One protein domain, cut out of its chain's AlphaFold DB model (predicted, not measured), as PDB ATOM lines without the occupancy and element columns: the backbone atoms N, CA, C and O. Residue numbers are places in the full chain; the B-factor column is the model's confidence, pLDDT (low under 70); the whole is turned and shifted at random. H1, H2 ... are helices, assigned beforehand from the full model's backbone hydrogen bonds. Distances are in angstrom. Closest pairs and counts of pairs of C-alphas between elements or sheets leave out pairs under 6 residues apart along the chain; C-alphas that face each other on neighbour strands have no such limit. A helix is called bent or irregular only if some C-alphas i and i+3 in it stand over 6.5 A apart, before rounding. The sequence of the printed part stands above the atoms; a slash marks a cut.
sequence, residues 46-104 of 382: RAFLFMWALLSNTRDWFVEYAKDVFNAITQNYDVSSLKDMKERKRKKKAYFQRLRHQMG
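AT A GLANCE: This is residues 46 to 104 of the 382 residues of the protein "Predicted protein" of Naegleria gruberi (UniProt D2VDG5). The model is a long, open U of two helices: H1 runs out along one side, a tight turn follows at one end, and H2 runs back beside it with a gap between the two. Long stretches of both helices stand free, and the outline is a rod of 45 by 20 by 8 A. The printed part has 59 residues with two named helices, H1 then H2, and no named strand; the class is all helix. The whole is loose, with a radius of gyration of the C-alphas of 14.6 A.

HOW THE PARTS SIT: H1, residues 46 to 74, has the N-to-C direction (0.19, -0.94, 0.29). H2, residues 79 to 102, has the N-to-C direction (-0.00, 0.97, -0.24). The two are near each other: 7 pairs of their C-alphas are within 10 A, and the closest C-alphas of the two helices are 8.1 A apart. Residues 46 to 64 of H1 stand free, as do residues 73 to 80 and residues 86 to 104, of which 86 to 102 belong to H2. In H1 and H2 every O i to N i+4 pair is within hydrogen-bond range.

IN THESE COORDINATES: H1 begins at C-alpha 46 at (-15.339, -22.999, 26.026), ends at C-alpha 74 and is 41.8 A long from first to last C-alpha. H2 begins at C-alpha 79 at (1.075, -63.029, 30.015), ends at C-alpha 102 at (-2.369, -30.017, 19.502) and is 34.8 A long. Neither is bent.

THE WHOLE: The C-alphas of Arg 46 and Asn 76, the two farthest apart, are 45.2 A apart, while those of Arg 46 and Gly 104 are 15.7 A apart. The printed part has no cut, and the link from H1 to H2, with 4 residues between them, is tight. The mean pLDDT of the printed part is 79.5; residue 72, residues 75 to 77 and residues 103 to 104 are under 70.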
ATOM      1  N   ARG A  46     -16.483 -22.246  26.570       74.94
ATOM      2  CA  ARG A  46     -15.339 -22.999  26.026       74.94
ATOM      3  C   ARG A  46     -14.581 -23.735  27.129       74.94
ATOM      4  O   ARG A  46     -14.225 -24.900  26.951       74.94
ATOM      5  N   ALA A  47     -14.368 -23.086  28.273       74.56
ATOM      6  CA  ALA A  47     -13.738 -23.713  29.431       74.56
ATOM      7  C   ALA A  47     -14.601 -24.849  30.008       74.56
ATOM      8  O   ALA A  47     -14.067 -25.899  30.367       74.56
ATOM      9  N   PHE A  48     -15.925 -24.675  30.044       80.88
ATOM     10  CA  PHE A  48     -16.864 -25.697  30.501       80.88
ATOM     11  C   PHE A  48     -16.895 -26.908  29.566       80.88
ATOM     12  O   PHE A  48     -16.736 -28.028  30.041       80.88
ATOM     13  N   LEU A  49     -17.022 -26.711  28.251       77.50
ATOM     14  CA  LEU A  49     -16.996 -27.805  27.274       77.50
ATOM     15  C   LEU A  49     -15.653 -28.544  27.286       77.50
ATOM     16  O   LEU A  49     -15.626 -29.769  27.179       77.50
ATOM     17  N   PHE A  50     -14.545 -27.826  27.487       77.81
ATOM     18  CA  PHE A  50     -13.228 -28.433  27.659       77.81
ATOM     19  C   PHE A  50     -13.144 -29.272  28.941       77.81
ATOM     20  O   PHE A  50     -12.743 -30.433  28.885       77.81
ATOM     21  N   MET A  51     -13.556 -28.718  30.084       74.69
ATOM     22  CA  MET A  51     -13.601 -29.442  31.358       74.69
ATOM     23  C   MET A  51     -14.523 -30.655  31.273       74.69
ATOM     24  O   MET A  51     -14.144 -31.731  31.723       74.69
ATOM     25  N   TRP A  52     -15.695 -30.514  30.655       79.38
ATOM     26  CA  TRP A  52     -16.652 -31.595  30.454       79.38
ATOM     27  C   TRP A  52     -16.074 -32.701  29.573       79.38
ATOM     28  O   TRP A  52     -16.122 -33.858  29.971       79.38
ATOM     29  N   ALA A  53     -15.458 -32.358  28.438       73.75
ATOM     30  CA  ALA A  53     -14.789 -33.321  27.565       73.75
ATOM     31  C   ALA A  53     -13.607 -34.013  28.264       73.75
ATOM     32  O   ALA A  53     -13.388 -35.210  28.085       73.75
ATOM     33  N   LEU A  54     -12.853 -33.287  29.095       75.44
ATOM     34  CA  LEU A  54     -11.777 -33.852  29.905       75.44
ATOM     35  C   LEU A  54     -12.343 -34.838  30.941       75.44
ATOM     36  O   LEU A  54     -11.878 -35.973  31.033       75.44
ATOM     37  N   LEU A  55     -13.380 -34.430  31.676       76.38
ATOM     38  CA  LEU A  55     -14.049 -35.222  32.707       76.38
ATOM     39  C   LEU A  55     -14.719 -36.472  32.122       76.38
ATOM     40  O   LEU A  55     -14.516 -37.567  32.649       76.38
ATOM     41  N   SER A  56     -15.444 -36.352  31.010       75.31
ATOM     42  CA  SER A  56     -16.101 -37.482  30.347       75.31
ATOM     43  C   SER A  56     -15.080 -38.500  29.839       75.31
ATOM     44  O   SER A  56     -15.219 -39.692  30.100       75.31
ATOM     45  N   ASN A  57     -13.988 -38.032  29.231       75.69
ATOM     46  CA  ASN A  57     -12.925 -38.900  28.728       75.69
ATOM     47  C   ASN A  57     -12.130 -39.561  29.878       75.69
ATOM     48  O   ASN A  57     -11.676 -40.701  29.773       75.69
ATOM     49  N   THR A  58     -12.005 -38.892  31.033       78.69
ATOM     50  CA  THR A  58     -11.416 -39.511  32.237       78.69
ATOM     51  C   THR A  58     -12.335 -40.521  32.919       78.69
ATOM     52  O   THR A  58     -11.823 -41.441  33.558       78.69
ATOM     53  N   ARG A  59     -13.662 -40.391  32.780       80.56
ATOM     54  CA  ARG A  59     -14.631 -41.323  33.372       80.56
ATOM     55  C   ARG A  59     -14.527 -42.697  32.733       80.56
ATOM     56  O   ARG A  59     -14.365 -43.682  33.448       80.56
ATOM     57  N   ASP A  60     -14.570 -42.750  31.407       78.56
ATOM     58  CA  ASP A  60     -14.467 -44.014  30.675       78.56
ATOM     59  C   ASP A  60     -13.103 -44.667  30.922       78.56
ATOM     60  O   ASP A  60     -13.016 -45.874  31.152       78.56
ATOM     61  N   TRP A  61     -12.052 -43.849  31.051       77.06
ATOM     62  CA  TRP A  61     -10.739 -44.329  31.466       77.06
ATOM     63  C   TRP A  61     -10.719 -44.932  32.881       77.06
ATOM     64  O   TRP A  61     -10.083 -45.963  33.099       77.06
ATOM     65  N   PHE A  62     -11.391 -44.311  33.853       73.81
ATOM     66  CA  PHE A  62     -11.474 -44.841  35.217       73.81
ATOM     67  C   PHE A  62     -12.229 -46.168  35.263       73.81
ATOM     68  O   PHE A  62     -11.827 -47.071  35.992       73.81
ATOM     69  N   VAL A  63     -13.294 -46.299  34.469       81.88
ATOM     70  CA  VAL A  63     -14.077 -47.534  34.364       81.88
ATOM     71  C   VAL A  63     -13.258 -48.650  33.713       81.88
ATOM     72  O   VAL A  63     -13.266 -49.773  34.215       81.88
ATOM     73  N   GLU A  64     -12.503 -48.360  32.649       78.75
ATOM     74  CA  GLU A  64     -11.570 -49.327  32.053       78.75
ATOM     75  C   GLU A  64     -10.457 -49.727  33.021       78.75
ATOM     76  O   GLU A  64     -10.162 -50.911  33.163       78.75
ATOM     77  N   TYR A  65      -9.867 -48.764  33.733       79.06
ATOM     78  CA  TYR A  65      -8.823 -49.047  34.713       79.06
ATOM     79  C   TYR A  65      -9.353 -49.890  35.878       79.06
ATOM     80  O   TYR A  65      -8.705 -50.850  36.285       79.06
ATOM     81  N   ALA A  66     -10.547 -49.577  36.384       78.88
ATOM     82  CA  ALA A  66     -11.199 -50.367  37.420       78.88
ATOM     83  C   ALA A  66     -11.505 -51.791  36.934       78.88
ATOM     84  O   ALA A  66     -11.301 -52.731  37.695       78.88
ATOM     85  N   LYS A  67     -11.918 -51.974  35.671       81.44
ATOM     86  CA  LYS A  67     -12.076 -53.303  35.057       81.44
ATOM     87  C   LYS A  67     -10.751 -54.051  34.941       81.44
ATOM     88  O   LYS A  67     -10.701 -55.224  35.290       81.44
ATOM     89  N   ASP A  68      -9.685 -53.391  34.491       74.25
ATOM     90  CA  ASP A  68      -8.358 -54.005  34.381       74.25
ATOM     91  C   ASP A  68      -7.833 -54.429  35.766       74.25
ATOM     92  O   ASP A  68      -7.314 -55.531  35.905       74.25
ATOM     93  N   VAL A  69      -8.009 -53.596  36.801       77.06
ATOM     94  CA  VAL A  69      -7.625 -53.906  38.193       77.06
ATOM     95  C   VAL A  69      -8.525 -54.977  38.807       77.06
ATOM     96  O   VAL A  69      -8.049 -55.826  39.550       77.06
ATOM     97  N   PHE A  70      -9.820 -54.974  38.509       82.31
ATOM     98  CA  PHE A  70     -10.712 -56.028  38.976       82.31
ATOM     99  C   PHE A  70     -10.313 -57.368  38.352       82.31
ATOM    100  O   PHE A  70     -10.050 -58.318  39.082       82.31
ATOM    101  N   ASN A  71     -10.123 -57.407  37.030       75.81
ATOM    102  CA  ASN A  71      -9.637 -58.590  36.319       75.81
ATOM    103  C   ASN A  71      -8.256 -59.038  36.817       75.81
ATOM    104  O   ASN A  71      -8.027 -60.238  36.926       75.81
ATOM    105  N   ALA A  72      -7.374 -58.100  37.179       69.75
ATOM    106  CA  ALA A  72      -6.080 -58.394  37.792       69.75
ATOM    107  C   ALA A  72      -6.171 -59.194  39.082       69.75
ATOM    108  O   ALA A  72      -5.312 -60.022  39.375       69.75
ATOM    109  N   ILE A  73      -7.168 -58.854  39.892       76.00
ATOM    110  CA  ILE A  73      -7.363 -59.412  41.222       76.00
ATOM    111  C   ILE A  73      -8.131 -60.730  41.119       76.00
ATOM    112  O   ILE A  73      -7.849 -61.658  41.872       76.00
ATOM    113  N   THR A  74      -9.095 -60.827  40.200       82.00
ATOM    114  CA  THR A  74     -10.001 -61.979  40.109       82.00
ATOM    115  C   THR A  74      -9.540 -63.075  39.155       82.00
ATOM    116  O   THR A  74     -10.016 -64.200  39.275       82.00
ATOM    117  N   GLN A  75      -8.661 -62.783  38.193       65.44
ATOM    118  CA  GLN A  75      -8.180 -63.767  37.221       65.44
ATOM    119  C   GLN A  75      -6.664 -63.958  37.346       65.44
ATOM    120  O   GLN A  75      -5.918 -62.995  37.510       65.44
ATOM    121  N   ASN A  76      -6.199 -65.208  37.230       63.81
ATOM    122  CA  ASN A  76      -4.779 -65.499  37.029       63.81
ATOM    123  C   ASN A  76      -4.347 -64.824  35.724       63.81
ATOM    124  O   ASN A  76      -4.709 -65.279  34.642       63.81
ATOM    125  N   TYR A  77      -3.630 -63.707  35.838       68.38
ATOM    126  CA  TYR A  77      -3.191 -62.918  34.695       68.38
ATOM    127  C   TYR A  77      -2.415 -63.780  33.699       68.38
ATOM    128  O   TYR A  77      -1.298 -64.214  33.976       68.38
ATOM    129  N   ASP A  78      -2.985 -63.958  32.511       80.81
ATOM    130  CA  ASP A  78      -2.241 -64.471  31.374       80.81
ATOM    131  C   ASP A  78      -1.228 -63.409  30.898       80.81
ATOM    132  O   ASP A  78      -1.502 -62.201  30.880       80.81
ATOM    133  N   VAL A  79      -0.040 -63.860  30.497       81.50
ATOM    134  CA  VAL A  79       1.075 -63.029  30.015       81.50
ATOM    135  C   VAL A  79       0.636 -62.159  28.831       81.50
ATOM    136  O   VAL A  79       1.103 -61.023  28.682       81.50
ATOM    137  N   SER A  80      -0.308 -62.659  28.030       83.31
ATOM    138  CA  SER A  80      -0.931 -61.928  26.925       83.31
ATOM    139  C   SER A  80      -1.650 -60.654  27.398       83.31
ATOM    140  O   SER A  80      -1.376 -59.557  26.908       83.31
ATOM    141  N   SER A  81      -2.464 -60.754  28.454       80.50
ATOM    142  CA  SER A  81      -3.215 -59.618  29.008       80.50
ATOM    143  C   SER A  81      -2.291 -58.534  29.585       80.50
ATOM    144  O   SER A  81      -2.529 -57.332  29.420       80.50
ATOM    145  N   LEU A  82      -1.163 -58.936  30.183       82.38
ATOM    146  CA  LEU A  82      -0.153 -57.998  30.680       82.38
ATOM    147  C   LEU A  82       0.522 -57.216  29.539       82.38
ATOM    148  O   LEU A  82       0.816 -56.021  29.684       82.38
ATOM    149  N   LYS A  83       0.779 -57.879  28.406       88.69
ATOM    150  CA  LYS A  83       1.347 -57.252  27.207       88.69
ATOM    151  C   LYS A  83       0.373 -56.230  26.620       88.69
ATOM    152  O   LYS A  83       0.782 -55.095  26.371       88.69
ATOM    153  N   ASP A  84      -0.906 -56.578  26.528       86.31
ATOM    154  CA  ASP A  84      -1.958 -55.675  26.051       86.31
ATOM    155  C   ASP A  84      -2.144 -54.462  26.963       86.31
ATOM    156  O   ASP A  84      -2.286 -53.334  26.486       86.31
ATOM    157  N   MET A  85      -2.075 -54.650  28.282       82.25
ATOM    158  CA  MET A  85      -2.122 -53.537  29.230       82.25
ATOM    159  C   MET A  85      -0.919 -52.592  29.056       82.25
ATOM    160  O   MET A  85      -1.073 -51.366  29.100       82.25
ATOM    161  N   LYS A  86       0.292 -53.126  28.839       88.19
ATOM    162  CA  LYS A  86       1.488 -52.305  28.564       88.19
ATOM    163  C   LYS A  86       1.361 -51.542  27.244       88.19
ATOM    164  O   LYS A  86       1.688 -50.353  27.205       88.19
ATOM    165  N   GLU A  87       0.854 -52.188  26.200       91.94
ATOM    166  CA  GLU A  87       0.611 -51.571  24.893       91.94
ATOM    167  C   GLU A  87      -0.433 -50.447  24.998       91.94
ATOM    168  O   GLU A  87      -0.193 -49.328  24.536       91.94
ATOM    169  N   ARG A  88      -1.547 -50.682  25.709       85.50
ATOM    170  CA  ARG A  88      -2.563 -49.657  26.005       85.50
ATOM    171  C   ARG A  88      -1.967 -48.467  26.762       85.50
ATOM    172  O   ARG A  88      -2.192 -47.320  26.371       85.50
ATOM    173  N   LYS A  89      -1.123 -48.703  27.776       84.75
ATOM    174  CA  LYS A  89      -0.396 -47.626  28.484       84.75
ATOM    175  C   LYS A  89       0.531 -46.836  27.555       84.75
ATOM    176  O   LYS A  89       0.591 -45.608  27.656       84.75
ATOM    177  N   ARG A  90       1.233 -47.506  26.636       90.31
ATOM    178  CA  ARG A  90       2.116 -46.853  25.656       90.31
ATOM    179  C   ARG A  90       1.324 -45.981  24.681       90.31
ATOM    180  O   ARG A  90       1.665 -44.809  24.516       90.31
ATOM    181  N   LYS A  91       0.241 -46.511  24.101       91.19
ATOM    182  CA  LYS A  91      -0.672 -45.762  23.219       91.19
ATOM    183  C   LYS A  91      -1.273 -44.556  23.934       91.19
ATOM    184  O   LYS A  91      -1.286 -43.462  23.377       91.19
ATOM    185  N   LYS A  92      -1.663 -44.716  25.202       81.62
ATOM    186  CA  LYS A  92      -2.165 -43.614  26.029       81.62
ATOM    187  C   LYS A  92      -1.129 -42.503  26.202       81.62
ATOM    188  O   LYS A  92      -1.458 -41.331  26.044       81.62
ATOM    189  N   LYS A  93       0.127 -42.853  26.495       87.00
ATOM    190  CA  LYS A  93       1.211 -41.867  26.623       87.00
ATOM    191  C   LYS A  93       1.421 -41.097  25.315       87.00
ATOM    192  O   LYS A  93       1.543 -39.876  25.353       87.00
ATOM    193  N   ALA A  94       1.394 -41.793  24.179       87.44
ATOM    194  CA  ALA A  94       1.501 -41.174  22.859       87.44
ATOM    195  C   ALA A  94       0.305 -40.259  22.539       87.44
ATOM    196  O   ALA A  94       0.498 -39.158  22.031       87.44
ATOM    197  N   TYR A  95      -0.920 -40.666  22.890       89.88
ATOM    198  CA  TYR A  95      -2.114 -39.836  22.723       89.88
ATOM    199  C   TYR A  95      -2.023 -38.541  23.535       89.88
ATOM    200  O   TYR A  95      -2.191 -37.463  22.977       89.88
ATOM    201  N   PHE A  96      -1.672 -38.620  24.823       80.81
ATOM    202  CA  PHE A  96      -1.500 -37.427  25.660       80.81
ATOM    203  C   PHE A  96      -0.375 -36.519  25.170       80.81
ATOM    204  O   PHE A  96      -0.473 -35.300  25.288       80.81
ATOM    205  N   GLN A  97       0.688 -37.100  24.618       85.12
ATOM    206  CA  GLN A  97       1.752 -36.334  23.987       85.12
ATOM    207  C   GLN A  97       1.227 -35.588  22.753       85.12
ATOM    208  O   GLN A  97       1.438 -34.384  22.639       85.12
ATOM    209  N   ARG A  98       0.472 -36.259  21.876       86.00
ATOM    210  CA  ARG A  98      -0.154 -35.634  20.701       86.00
ATOM    211  C   ARG A  98      -1.165 -34.557  21.082       86.00
ATOM    212  O   ARG A  98      -1.171 -33.497  20.469       86.00
ATOM    213  N   LEU A  99      -1.976 -34.809  22.106       82.50
ATOM    214  CA  LEU A  99      -2.949 -33.854  22.626       82.50
ATOM    215  C   LEU A  99      -2.248 -32.614  23.190       82.50
ATOM    216  O   LEU A  99      -2.662 -31.501  22.896       82.50
ATOM    217  N   ARG A 100      -1.139 -32.785  23.924       77.50
ATOM    218  CA  ARG A 100      -0.303 -31.650  24.347       77.50
ATOM    219  C   ARG A 100       0.210 -30.838  23.161       77.50
ATOM    220  O   ARG A 100       0.107 -29.618  23.200       77.50
ATOM    221  N   HIS A 101       0.704 -31.503  22.114       80.94
ATOM    222  CA  HIS A 101       1.146 -30.823  20.895       80.94
ATOM    223  C   HIS A 101       0.001 -30.079  20.187       80.94
ATOM    224  O   HIS A 101       0.208 -28.964  19.726       80.94
ATOM    225  N   GLN A 102      -1.202 -30.658  20.124       79.94
ATOM    226  CA  GLN A 102      -2.369 -30.017  19.502       79.94
ATOM    227  C   GLN A 102      -2.890 -28.818  20.296       79.94
ATOM    228  O   GLN A 102      -3.324 -27.837  19.705       79.94
ATOM    229  N   MET A 103      -2.846 -28.888  21.624       68.88
ATOM    230  CA  MET A 103      -3.407 -27.851  22.489       68.88
ATOM    231  C   MET A 103      -2.488 -26.633  22.661       68.88
ATOM    232  O   MET A 103      -2.824 -25.732  23.423       68.88
ATOM    233  N   GLY A 104      -1.314 -26.602  22.018       65.12
ATOM    234  CA  GLY A 104      -0.381 -25.476  22.126       65.12
ATOM    235  C   GLY A 104       0.110 -25.203  23.555       65.12
ATOM    236  O   GLY A 104       0.699 -24.153  23.810       65.12
TER     237      GLY A 104